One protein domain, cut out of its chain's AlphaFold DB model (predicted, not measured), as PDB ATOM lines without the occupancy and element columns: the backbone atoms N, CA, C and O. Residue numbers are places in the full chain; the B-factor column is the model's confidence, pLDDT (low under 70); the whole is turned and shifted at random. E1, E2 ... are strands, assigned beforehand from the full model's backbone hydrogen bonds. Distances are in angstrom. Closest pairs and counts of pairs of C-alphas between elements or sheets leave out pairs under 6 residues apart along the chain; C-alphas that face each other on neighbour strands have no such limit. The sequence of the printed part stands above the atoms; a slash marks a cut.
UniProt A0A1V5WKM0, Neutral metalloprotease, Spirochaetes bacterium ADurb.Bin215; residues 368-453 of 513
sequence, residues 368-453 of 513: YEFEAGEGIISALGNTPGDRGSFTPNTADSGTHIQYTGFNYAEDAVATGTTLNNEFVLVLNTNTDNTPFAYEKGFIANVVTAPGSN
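What this domain is: This is residues 368 to 453 of the 513 residues of the protein "Neutral metalloprotease" of Spirochaetes bacterium ADurb.Bin215 (UniProt A0A1V5WKM0). With little regular structure, the domain is a small three-strand sheet, E2, E4 and E3, with the two-strand sheet of E1 and E5 partly over one face, and long loops. The 86 printed residues include five named strands, E1 to E5, holding 24 residues, and no named helix: all strand. Both sheets, orders E1 - E5 and E2 - E4 - E3, are antiparallel. The whole is compact, radius of gyration of the C-alphas 13.4 A, spanning 41 by 25 by 23 A.

Where its parts are: E1, residues 368 to 370, begins at C-alpha (152.087, 164.425, 145.299). E2 is 375 to 379, 13.5 A; E3 401 to 406, 16.2 A; E4 423 to 428, 16.7 A; E5 439 to 442, ending at C-alpha (147.814, 162.773, 149.218).

How they stand to each other: In E1 and E5, N 368 and O 441 are 2.8 A apart, within hydrogen-bond range, as are N 376 and O 426 of E2 and E4, 2.8 A, and N 404 and O 425 of hairpin E3 and E4, 2.9 A. The closest C-alphas of E4 and E5, Val 426 and Gly 441, are 6.8 A apart. E2 and E5 are apart.

The domain as a whole: The printed part has no cut. Links E2 to E3 and E3 to E4 are long. Residues 381 to 385 and 445 to 453 have pLDDT under 70.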
ATOM      1  N   TYR A 368     151.903 163.654 146.527       88.44
ATOM      2  CA  TYR A 368     152.087 164.425 145.299       88.44
ATOM      3  C   TYR A 368     152.462 165.877 145.638       88.44
ATOM      4  O   TYR A 368     152.132 166.366 146.722       88.44
ATOM      5  N   GLU A 369     153.188 166.544 144.743       92.12
ATOM      6  CA  GLU A 369     153.569 167.958 144.851       92.12
ATOM      7  C   GLU A 369     152.700 168.761 143.881       92.12
ATOM      8  O   GLU A 369     152.618 168.399 142.715       92.12
ATOM      9  N   PHE A 370     152.037 169.797 144.391       94.75
ATOM     10  CA  PHE A 370     151.097 170.649 143.670       94.75
ATOM     11  C   PHE A 370     151.607 172.090 143.701       94.75
ATOM     12  O   PHE A 370     151.789 172.640 144.791       94.75
ATOM     13  N   GLU A 371     151.793 172.728 142.551       96.88
ATOM     14  CA  GLU A 371     151.866 174.191 142.459       96.88
ATOM     15  C   GLU A 371     150.491 174.809 142.787       96.88
ATOM     16  O   GLU A 371     149.511 174.096 143.033       96.88
ATOM     17  N   ALA A 372     150.405 176.135 142.902       97.88
ATOM     18  CA  ALA A 372     149.144 176.793 143.236       97.88
ATOM     19  C   ALA A 372     148.078 176.561 142.146       97.88
ATOM     20  O   ALA A 372     148.385 176.443 140.961       97.88
ATOM     21  N   GLY A 373     146.816 176.449 142.550       97.50
ATOM     22  CA  GLY A 373     145.692 176.152 141.663       97.50
ATOM     23  C   GLY A 373     145.598 174.699 141.172       97.50
ATOM     24  O   GLY A 373     144.528 174.286 140.733       97.50
ATOM     25  N   GLU A 374     146.660 173.890 141.275       96.38
ATOM     26  CA  GLU A 374     146.656 172.521 140.747       96.38
ATOM     27  C   GLU A 374     145.670 171.590 141.464       96.38
ATOM     28  O   GLU A 374     145.668 171.458 142.694       96.38
ATOM     29  N   GLY A 375     144.853 170.896 140.668       92.44
ATOM     30  CA  GLY A 375     143.768 170.033 141.123       92.44
ATOM     31  C   GLY A 375     143.754 168.664 140.445       92.44
ATOM     32  O   GLY A 375     143.675 168.550 139.225       92.44
ATOM     33  N   ILE A 376     143.771 167.601 141.250       88.00
ATOM     34  CA  ILE A 376     143.744 166.204 140.804       88.00
ATOM     35  C   ILE A 376     142.453 165.520 141.251       88.00
ATOM     36  O   ILE A 376     142.152 165.446 142.445       88.00
ATOM     37  N   ILE A 377     141.741 164.906 140.303       86.50
ATOM     38  CA  ILE A 377     140.571 164.065 140.582       86.50
ATOM     39  C   ILE A 377     140.972 162.585 140.571       86.50
ATOM     40  O   ILE A 377     141.375 162.025 139.551       86.50
ATOM     41  N   SER A 378     140.826 161.930 141.722       81.25
ATOM     42  CA  SER A 378     141.058 160.494 141.906       81.25
ATOM     43  C   SER A 378     139.738 159.748 142.115       81.25
ATOM     44  O   SER A 378     138.908 160.153 142.928       81.25
ATOM     45  N   ALA A 379     139.560 158.610 141.442       78.25
ATOM     46  CA  ALA A 379     138.497 157.665 141.784       78.25
ATOM     47  C   ALA A 379     138.807 156.959 143.117       78.25
ATOM     48  O   ALA A 379     139.966 156.667 143.412       78.25
ATOM     49  N   LEU A 380     137.769 156.666 143.904       78.50
ATOM     50  CA  LEU A 380     137.862 155.905 145.158       78.50
ATOM     51  C   LEU A 380     137.328 154.467 145.017       78.50
ATOM     52  O   LEU A 380     137.706 153.584 145.788       78.50
ATOM     53  N   GLY A 381     136.438 154.235 144.049       69.44
ATOM     54  CA  GLY A 381     135.870 152.928 143.718       69.44
ATOM     55  C   GLY A 381     136.690 152.135 142.690       69.44
ATOM     56  O   GLY A 381     137.402 152.707 141.868       69.44
ATOM     57  N   ASN A 382     136.558 150.801 142.702       64.12
ATOM     58  CA  ASN A 382     137.158 149.932 141.674       64.12
ATOM     59  C   ASN A 382     136.305 149.880 140.399       64.12
ATOM     60  O   ASN A 382     136.834 149.755 139.294       64.12
ATOM     61  N   THR A 383     134.982 149.939 140.561       59.69
ATOM     62  CA  THR A 383     133.990 149.914 139.485       59.69
ATOM     63  C   THR A 383     133.290 151.275 139.425       59.69
ATOM     64  O   THR A 383     133.095 151.909 140.460       59.69
ATOM     65  N   PRO A 384     132.892 151.775 138.249       55.97
ATOM     66  CA  PRO A 384     132.280 153.100 138.161       55.97
ATOM     67  C   PRO A 384     130.878 153.135 138.789       55.97
ATOM     68  O   PRO A 384     130.024 152.321 138.440       55.97
ATOM     69  N   GLY A 385     130.663 154.072 139.716       65.12
ATOM     70  CA  GLY A 385     129.504 154.104 140.621       65.12
ATOM     71  C   GLY A 385     129.733 153.400 141.970       65.12
ATOM     72  O   GLY A 385     128.890 153.512 142.859       65.12
ATOM     73  N   ASP A 386     130.866 152.711 142.169       72.56
ATOM     74  CA  ASP A 386     131.282 152.270 143.505       72.56
ATOM     75  C   ASP A 386     131.740 153.482 144.327       72.56
ATOM     76  O   ASP A 386     132.582 154.266 143.882       72.56
ATOM     77  N   ARG A 387     131.274 153.580 145.576       84.19
ATOM     78  CA  ARG A 387     131.864 154.485 146.573       84.19
ATOM     79  C   ARG A 387     133.018 153.787 147.280       84.19
ATOM     80  O   ARG A 387     132.854 152.674 147.782       84.19
ATOM     81  N   GLY A 388     134.170 154.445 147.329       83.69
ATOM     82  CA  GLY A 388     135.298 154.037 148.161       83.69
ATOM     83  C   GLY A 388     135.323 154.785 149.491       83.69
ATOM     84  O   GLY A 388     134.374 155.479 149.856       83.69
ATOM     85  N   SER A 389     136.434 154.651 150.214       87.62
ATOM     86  CA  SER A 389     136.702 155.412 151.435       87.62
ATOM     87  C   SER A 389     138.142 155.917 151.413       87.62
ATOM     88  O   SER A 389     139.052 155.150 151.090       87.62
ATOM     89  N   PHE A 390     138.350 157.197 151.720       87.56
ATOM     90  CA  PHE A 390     139.663 157.839 151.686       87.56
ATOM     91  C   PHE A 390     139.892 158.718 152.916       87.56
ATOM     92  O   PHE A 390     139.094 159.603 153.222       87.56
ATOM     93  N   THR A 391     141.006 158.468 153.600       91.75
ATOM     94  CA  THR A 391     141.452 159.155 154.818       91.75
ATOM     95  C   THR A 391     142.854 159.716 154.539       91.75
ATOM     96  O   THR A 391     143.837 159.021 154.807       91.75
ATOM     97  N   PRO A 392     142.983 160.912 153.935       89.62
ATOM     98  CA  PRO A 392     144.288 161.526 153.686       89.62
ATOM     99  C   PRO A 392     144.980 161.879 155.008       89.62
ATOM    100  O   PRO A 392     144.311 162.226 155.986       89.62
ATOM    101  N   ASN A 393     146.318 161.845 155.053       88.38
ATOM    102  CA  ASN A 393     147.037 162.368 156.216       88.38
ATOM    103  C   ASN A 393     147.143 163.898 156.128       88.38
ATOM    104  O   ASN A 393     148.166 164.454 155.726       88.38
ATOM    105  N   THR A 394     146.071 164.584 156.525       88.81
ATOM    106  CA  THR A 394     145.993 166.054 156.498       88.81
ATOM    107  C   THR A 394     147.041 166.741 157.381       88.81
ATOM    108  O   THR A 394     147.304 167.918 157.184       88.81
ATOM    109  N   ALA A 395     147.674 166.028 158.323       89.62
ATOM    110  CA  ALA A 395     148.751 166.563 159.160       89.62
ATOM    111  C   ALA A 395     150.125 166.614 158.458       89.62
ATOM    112  O   ALA A 395     150.970 167.407 158.863       89.62
ATOM    113  N   ASP A 396     150.327 165.802 157.414       90.62
ATOM    114  CA  ASP A 396     151.520 165.828 156.546       90.62
ATOM    115  C   ASP A 396     151.240 166.581 155.222       90.62
ATOM    116  O   ASP A 396     152.067 166.567 154.310       90.62
ATOM    117  N   SER A 397     150.053 167.187 155.091       94.38
ATOM    118  CA  SER A 397     149.646 167.944 153.903       94.38
ATOM    119  C   SER A 397     150.049 169.418 154.002       94.38
ATOM    120  O   SER A 397     150.286 169.934 155.095       94.38
ATOM    121  N   GLY A 398     150.096 170.102 152.860       96.25
ATOM    122  CA  GLY A 398     150.198 171.560 152.815       96.25
ATOM    123  C   GLY A 398     148.978 172.268 153.424       96.25
ATOM    124  O   GLY A 398     147.899 171.684 153.552       96.25
ATOM    125  N   THR A 399     149.164 173.523 153.832       96.50
ATOM    126  CA  THR A 399     148.148 174.352 154.503       96.50
ATOM    127  C   THR A 399     146.974 174.762 153.619       96.50
ATOM    128  O   THR A 399     145.899 175.020 154.157       96.50
ATOM    129  N   HIS A 400     147.159 174.788 152.301       97.62
ATOM    130  CA  HIS A 400     146.149 175.137 151.304       97.62
ATOM    131  C   HIS A 400     145.669 173.912 150.501       97.62
ATOM    132  O   HIS A 400     144.942 174.053 149.521       97.62
ATOM    133  N   ILE A 401     146.040 172.691 150.908       97.50
ATOM    134  CA  ILE A 401     145.561 171.463 150.261       97.50
ATOM    135  C   ILE A 401     144.143 171.121 150.741       97.50
ATOM    136  O   ILE A 401     143.929 170.605 151.842       97.50
ATOM    137  N   GLN A 402     143.173 171.365 149.866       96.94
ATOM    138  CA  GLN A 402     141.768 171.026 150.040       96.94
ATOM    139  C   GLN A 402     141.475 169.588 149.578       96.94
ATOM    140  O   GLN A 402     141.966 169.129 148.546       96.94
ATOM    141  N   TYR A 403     140.629 168.885 150.339       95.94
ATOM    142  CA  TYR A 403     140.189 167.515 150.063       95.94
ATOM    143  C   TYR A 403     138.660 167.447 149.975       95.94
ATOM    144  O   TYR A 403     137.971 167.513 150.999       95.94
ATOM    145  N   THR A 404     138.137 167.251 148.764       96.12
ATOM    146  CA  THR A 404     136.695 167.283 148.484       96.12
ATOM    147  C   THR A 404     136.223 165.957 147.901       96.12
ATOM    148  O   THR A 404     136.516 165.622 146.755       96.12
ATOM    149  N   GLY A 405     135.461 165.188 148.678       94.31
ATOM    150  CA  GLY A 405     134.821 163.955 148.224       94.31
ATOM    151  C   GLY A 405     133.519 164.251 147.487       94.31
ATOM    152  O   GLY A 405     132.709 165.038 147.968       94.31
ATOM    153  N   PHE A 406     133.276 163.618 146.341       91.75
ATOM    154  CA  PHE A 406     132.060 163.868 145.564       91.75
ATOM    155  C   PHE A 406     131.585 162.639 144.781       91.75
ATOM    156  O   PHE A 406     132.337 161.697 144.526       91.75
ATOM    157  N   ASN A 407     130.304 162.642 144.417       86.38
ATOM    158  CA  ASN A 407     129.694 161.633 143.550       86.38
ATOM    159  C   ASN A 407     129.334 162.292 142.210       86.38
ATOM    160  O   ASN A 407     129.050 163.492 142.169       86.38
ATOM    161  N   TYR A 408     129.388 161.550 141.105       81.12
ATOM    162  CA  TYR A 408     129.265 162.129 139.762       81.12
ATOM    163  C   TYR A 408     127.885 162.764 139.527       81.12
ATOM    164  O   TYR A 408     127.799 163.897 139.060       81.12
ATOM    165  N   ALA A 409     126.817 162.062 139.918       77.94
ATOM    166  CA  ALA A 409     125.424 162.441 139.663       77.94
ATOM    167  C   ALA A 409     124.722 163.168 140.836       77.94
ATOM    168  O   ALA A 409     123.496 163.240 140.863       77.94
ATOM    169  N   GLU A 410     125.470 163.671 141.823       84.75
ATOM    170  CA  GLU A 410     124.932 164.404 142.979       84.75
ATOM    171  C   GLU A 410     125.590 165.784 143.067       84.75
ATOM    172  O   GLU A 410     126.810 165.866 143.014       84.75
ATOM    173  N   ASP A 411     124.830 166.862 143.270       85.75
ATOM    174  CA  ASP A 411     125.409 168.200 143.486       85.75
ATOM    175  C   ASP A 411     126.275 168.271 144.751       85.75
ATOM    176  O   ASP A 411     127.288 168.967 144.786       85.75
ATOM    177  N   ALA A 412     125.902 167.502 145.778       90.94
ATOM    178  CA  ALA A 412     126.549 167.516 147.079       90.94
ATOM    179  C   ALA A 412     128.034 167.115 147.018       90.94
ATOM    180  O   ALA A 412     128.409 166.056 146.504       90.94
ATOM    181  N   VAL A 413     128.860 167.950 147.643       94.88
ATOM    182  CA  VAL A 413     130.263 167.677 147.965       94.88
ATOM    183  C   VAL A 413     130.417 167.395 149.461       94.88
ATOM    184  O   VAL A 413     129.591 167.810 150.277       94.88
ATOM    185  N   ALA A 414     131.466 166.666 149.832       94.94
ATOM    186  CA  ALA A 414     131.768 166.267 151.199       94.94
ATOM    187  C   ALA A 414     133.191 166.685 151.585       94.94
ATOM    188  O   ALA A 414     134.141 166.446 150.843       94.94
ATOM    189  N   THR A 415     133.336 167.248 152.781       92.44
ATOM    190  CA  THR A 415     134.623 167.603 153.392       92.44
ATOM    191  C   THR A 415     134.776 166.898 154.741       92.44
ATOM    192  O   THR A 415     133.796 166.460 155.352       92.44
ATOM    193  N   GLY A 416     136.015 166.760 155.217       88.06
ATOM    194  CA  GLY A 416     136.328 166.167 156.519       88.06
ATOM    195  C   GLY A 416     137.439 165.121 156.461       88.06
ATOM    196  O   GLY A 416     138.062 164.894 155.430       88.06
ATOM    197  N   THR A 417     137.693 164.461 157.592       87.06
ATOM    198  CA  THR A 417     138.842 163.553 157.758       87.06
ATOM    199  C   THR A 417     138.685 162.195 157.074       87.06
ATOM    200  O   THR A 417     139.646 161.434 157.013       87.06
ATOM    201  N   THR A 418     137.494 161.822 156.600       92.38
ATOM    202  CA  THR A 418     137.290 160.590 155.821       92.38
ATOM    203  C   THR A 418     136.137 160.762 154.842       92.38
ATOM    204  O   THR A 418     134.982 160.923 155.239       92.38
ATOM    205  N   LEU A 419     136.472 160.702 153.559       92.88
ATOM    206  CA  LEU A 419     135.567 160.857 152.426       92.88
ATOM    207  C   LEU A 419     135.026 159.479 152.029       92.88
ATOM    208  O   LEU A 419     135.770 158.502 152.054       92.88
ATOM    209  N   ASN A 420     133.735 159.378 151.702       92.31
ATOM    210  CA  ASN A 420     133.037 158.104 151.462       92.31
ATOM    211  C   ASN A 420     132.185 158.202 150.188       92.31
ATOM    212  O   ASN A 420     130.951 158.193 150.215       92.31
ATOM    213  N   ASN A 421     132.886 158.390 149.074       90.50
ATOM    214  CA  ASN A 421     132.374 158.930 147.820       90.50
ATOM    215  C   ASN A 421     132.891 158.118 146.621       90.50
ATOM    216  O   ASN A 421     133.735 157.236 146.779       90.50
ATOM    217  N   GLU A 422     132.392 158.396 145.420       84.12
ATOM    218  CA  GLU A 422     132.909 157.818 144.169       84.12
ATOM    219  C   GLU A 422     134.292 158.391 143.813       84.12
ATOM    220  O   GLU A 422     135.169 157.654 143.356       84.12
ATOM    221  N   PHE A 423     134.501 159.687 144.075       87.44
ATOM    222  CA  PHE A 423     135.708 160.442 143.733       87.44
ATOM    223  C   PHE A 423     136.183 161.337 144.887       87.44
ATOM    224  O   PHE A 423     135.419 161.668 145.799       87.44
ATOM    225  N   VAL A 424     137.444 161.762 144.811       90.50
ATOM    226  CA  VAL A 424     138.013 162.886 145.565       90.50
ATOM    227  C   VAL A 424     138.721 163.841 144.604       90.50
ATOM    228  O   VAL A 424     139.492 163.395 143.756       90.50
ATOM    229  N   LEU A 425     138.476 165.141 144.755       92.69
ATOM    230  CA  LEU A 425     139.341 166.208 144.260       92.69
ATOM    231  C   LEU A 425     140.336 166.570 145.373       92.69
ATOM    232  O   LEU A 425     139.930 166.811 146.512       92.69
ATOM    233  N   VAL A 426     141.621 166.590 145.034       93.81
ATOM    234  CA  VAL A 426     142.711 167.140 145.849       93.81
ATOM    235  C   VAL A 426     143.184 168.400 145.138       93.81
ATOM    236  O   VAL A 426     143.553 168.304 143.972       93.81
ATOM    237  N   LEU A 427     143.113 169.557 145.793       95.12
ATOM    238  CA  LEU A 427     143.304 170.870 145.164       95.12
ATOM    239  C   LEU A 427     144.219 171.747 146.021       95.12
ATOM    240  O   LEU A 427     143.993 171.844 147.225       95.12
ATOM    241  N   ASN A 428     145.207 172.407 145.419       98.00
ATOM    242  CA  ASN A 428     145.986 173.448 146.087       98.00
ATOM    243  C   ASN A 428     145.299 174.811 145.923       98.00
ATOM    244  O   ASN A 428     145.378 175.432 144.866       98.00
ATOM    245  N   THR A 429     144.627 175.290 146.969       97.75
ATOM    246  CA  THR A 429     143.887 176.565 146.963       97.75
ATOM    247  C   THR A 429     144.748 177.761 147.380       97.75
ATOM    248  O   THR A 429     144.206 178.769 147.834       97.75
ATOM    249  N   ASN A 430     146.079 177.652 147.300       98.06
ATOM    250  CA  ASN A 430     146.971 178.788 147.525       98.06
ATOM    251  C   ASN A 430     146.709 179.876 146.467       98.06
ATOM    252  O   ASN A 430     146.405 179.567 145.313       98.06
ATOM    253  N   THR A 431     146.825 181.138 146.873       97.44
ATOM    254  CA  THR A 431     146.637 182.316 146.014       97.44
ATOM    255  C   THR A 431     147.964 182.917 145.542       97.44
ATOM    256  O   THR A 431     147.980 183.665 144.573       97.44
ATOM    257  N   ASP A 432     149.087 182.555 146.175       96.12
ATOM    258  CA  ASP A 432     150.434 182.871 145.691       96.12
ATOM    259  C   ASP A 432     150.781 181.971 144.492       96.12
ATOM    260  O   ASP A 432     151.073 180.783 144.655       96.12
ATOM    261  N   ASN A 433     150.732 182.546 143.289       94.06
ATOM    262  CA  ASN A 433     151.012 181.880 142.015       94.06
ATOM    263  C   ASN A 433     152.514 181.766 141.673       94.06
ATOM    264  O   ASN A 433     152.859 181.438 140.536       94.06
ATOM    265  N   THR A 434     153.419 182.022 142.629       92.69
ATOM    266  CA  THR A 434     154.873 181.954 142.413       92.69
ATOM    267  C   THR A 434     155.302 180.597 141.824       92.69
ATOM    268  O   THR A 434     155.141 179.565 142.482       92.69
ATOM    269  N   PRO A 435     155.945 180.568 140.639       91.25
ATOM    270  CA  PRO A 435     156.438 179.331 140.039       91.25
ATOM    271  C   PRO A 435     157.412 178.553 140.933       91.25
ATOM    272  O   PRO A 435     158.278 179.128 141.601       91.25
ATOM    273  N   PHE A 436     157.317 177.225 140.881       91.75
ATOM    274  CA  PHE A 436     158.059 176.246 141.677       91.75
ATOM    275  C   PHE A 436     157.764 176.297 143.196       91.75
ATOM    276  O   PHE A 436     158.549 175.772 143.997       91.75
ATOM    277  N   ALA A 437     156.639 176.900 143.611       92.69
ATOM    278  CA  ALA A 437     156.155 176.928 144.995       92.69
ATOM    279  C   ALA A 437     155.135 175.801 145.269       92.69
ATOM    280  O   ALA A 437     153.924 175.974 145.143       92.69
ATOM    281  N   TYR A 438     155.638 174.628 145.662       94.31
ATOM    282  CA  TYR A 438     154.812 173.431 145.855       94.31
ATOM    283  C   TYR A 438     154.254 173.272 147.273       94.31
ATOM    284  O   TYR A 438     154.994 173.340 148.260       94.31
ATOM    285  N   GLU A 439     152.990 172.868 147.366       96.62
ATOM    286  CA  GLU A 439     152.422 172.206 148.540       96.62
ATOM    287  C   GLU A 439     152.241 170.696 148.304       96.62
ATOM    288  O   GLU A 439     152.302 170.205 147.179       96.62
ATOM    289  N   LYS A 440     152.083 169.910 149.379       94.31
ATOM    290  CA  LYS A 440     152.056 168.439 149.305       94.31
ATOM    291  C   LYS A 440     150.687 167.877 149.659       94.31
ATOM    292  O   LYS A 440     150.212 168.106 150.766       94.31
ATOM    293  N   GLY A 441     150.088 167.098 148.761       92.06
ATOM    294  CA  GLY A 441     148.774 166.475 148.957       92.06
ATOM    295  C   GLY A 441     148.788 164.970 148.699       92.06
ATOM    296  O   GLY A 441     149.542 164.475 147.864       92.06
ATOM    297  N   PHE A 442     147.960 164.215 149.419       90.00
ATOM    298  CA  PHE A 442     147.814 162.773 149.218       90.00
ATOM    299  C   PHE A 442     146.751 162.500 148.155       90.00
ATOM    300  O   PHE A 442     145.570 162.756 148.386       90.00
ATOM    301  N   ILE A 443     147.142 161.929 147.016       85.56
ATOM    302  CA  ILE A 443     146.177 161.421 146.029       85.56
ATOM    303  C   ILE A 443     145.646 160.041 146.456       85.56
ATOM    304  O   ILE A 443     146.203 159.396 147.349       85.56
ATOM    305  N   ALA A 444     144.545 159.579 145.858       77.44
ATOM    306  CA  ALA A 444     143.931 158.297 146.218       77.44
ATOM    307  C   ALA A 444     144.321 157.155 145.256       77.44
ATOM    308  O   ALA A 444     144.970 157.355 144.232       77.44
ATOM    309  N   ASN A 445     143.927 155.919 145.587       61.09
ATOM    310  CA  ASN A 445     144.210 154.741 144.760       61.09
ATOM    311  C   ASN A 445     143.350 154.717 143.488       61.09
ATOM    312  O   ASN A 445     142.239 154.188 143.506       61.09
ATOM    313  N   VAL A 446     143.883 155.203 142.368       51.84
ATOM    314  CA  VAL A 446     143.187 155.120 141.076       51.84
ATOM    315  C   VAL A 446     143.265 153.699 140.503       51.84
ATOM    316  O   VAL A 446     144.332 153.081 140.465       51.84
ATOM    317  N   VAL A 447     142.123 153.170 140.048       40.09
ATOM    318  CA  VAL A 447     141.993 151.820 139.473       40.09
ATOM    319  C   VAL A 447     141.583 151.886 137.994       40.09
ATOM    320  O   VAL A 447     141.028 152.866 137.503       40.09
ATOM    321  N   THR A 448     141.965 150.856 137.241       36.66
ATOM    322  CA  THR A 448     142.160 150.909 135.789       36.66
ATOM    323  C   THR A 448     140.892 150.948 134.927       36.66
ATOM    324  O   THR A 448     140.136 149.977 134.886       36.66
ATOM    325  N   ALA A 449     140.874 151.941 134.030       37.41
ATOM    326  CA  ALA A 449     140.482 151.804 132.617       37.41
ATOM    327  C   ALA A 449     138.962 151.681 132.277       37.41
ATOM    328  O   ALA A 449     138.117 151.462 133.145       37.41
ATOM    329  N   PRO A 450     138.553 151.902 131.006       37.94
ATOM    330  CA  PRO A 450     137.164 152.208 130.633       37.94
ATOM    331  C   PRO A 450     136.315 150.958 130.321       37.94
ATOM    332  O   PRO A 450     135.696 150.871 129.266       37.94
ATOM    333  N   GLY A 451     136.300 149.960 131.211       36.28
ATOM    334  CA  GLY A 451     135.679 148.656 130.922       36.28
ATOM    335  C   GLY A 451     134.192 148.493 131.272       36.28
ATOM    336  O   GLY A 451     133.535 147.633 130.690       36.28
ATOM    337  N   SER A 452     133.666 149.251 132.243       38.19
ATOM    338  CA  SER A 452     132.448 148.843 132.977       38.19
ATOM    339  C   SER A 452     131.442 149.948 133.336       38.19
ATOM    340  O   SER A 452     130.373 149.621 133.844       38.19
ATOM    341  N   ASN A 453     131.711 151.230 133.054       41.38
ATOM    342  CA  ASN A 453     130.708 152.291 133.240       41.38
ATOM    343  C   ASN A 453     129.805 152.407 132.004       41.38
ATOM    344  O   ASN A 453     130.346 152.682 130.936       41.38
TER     345      ASN A 453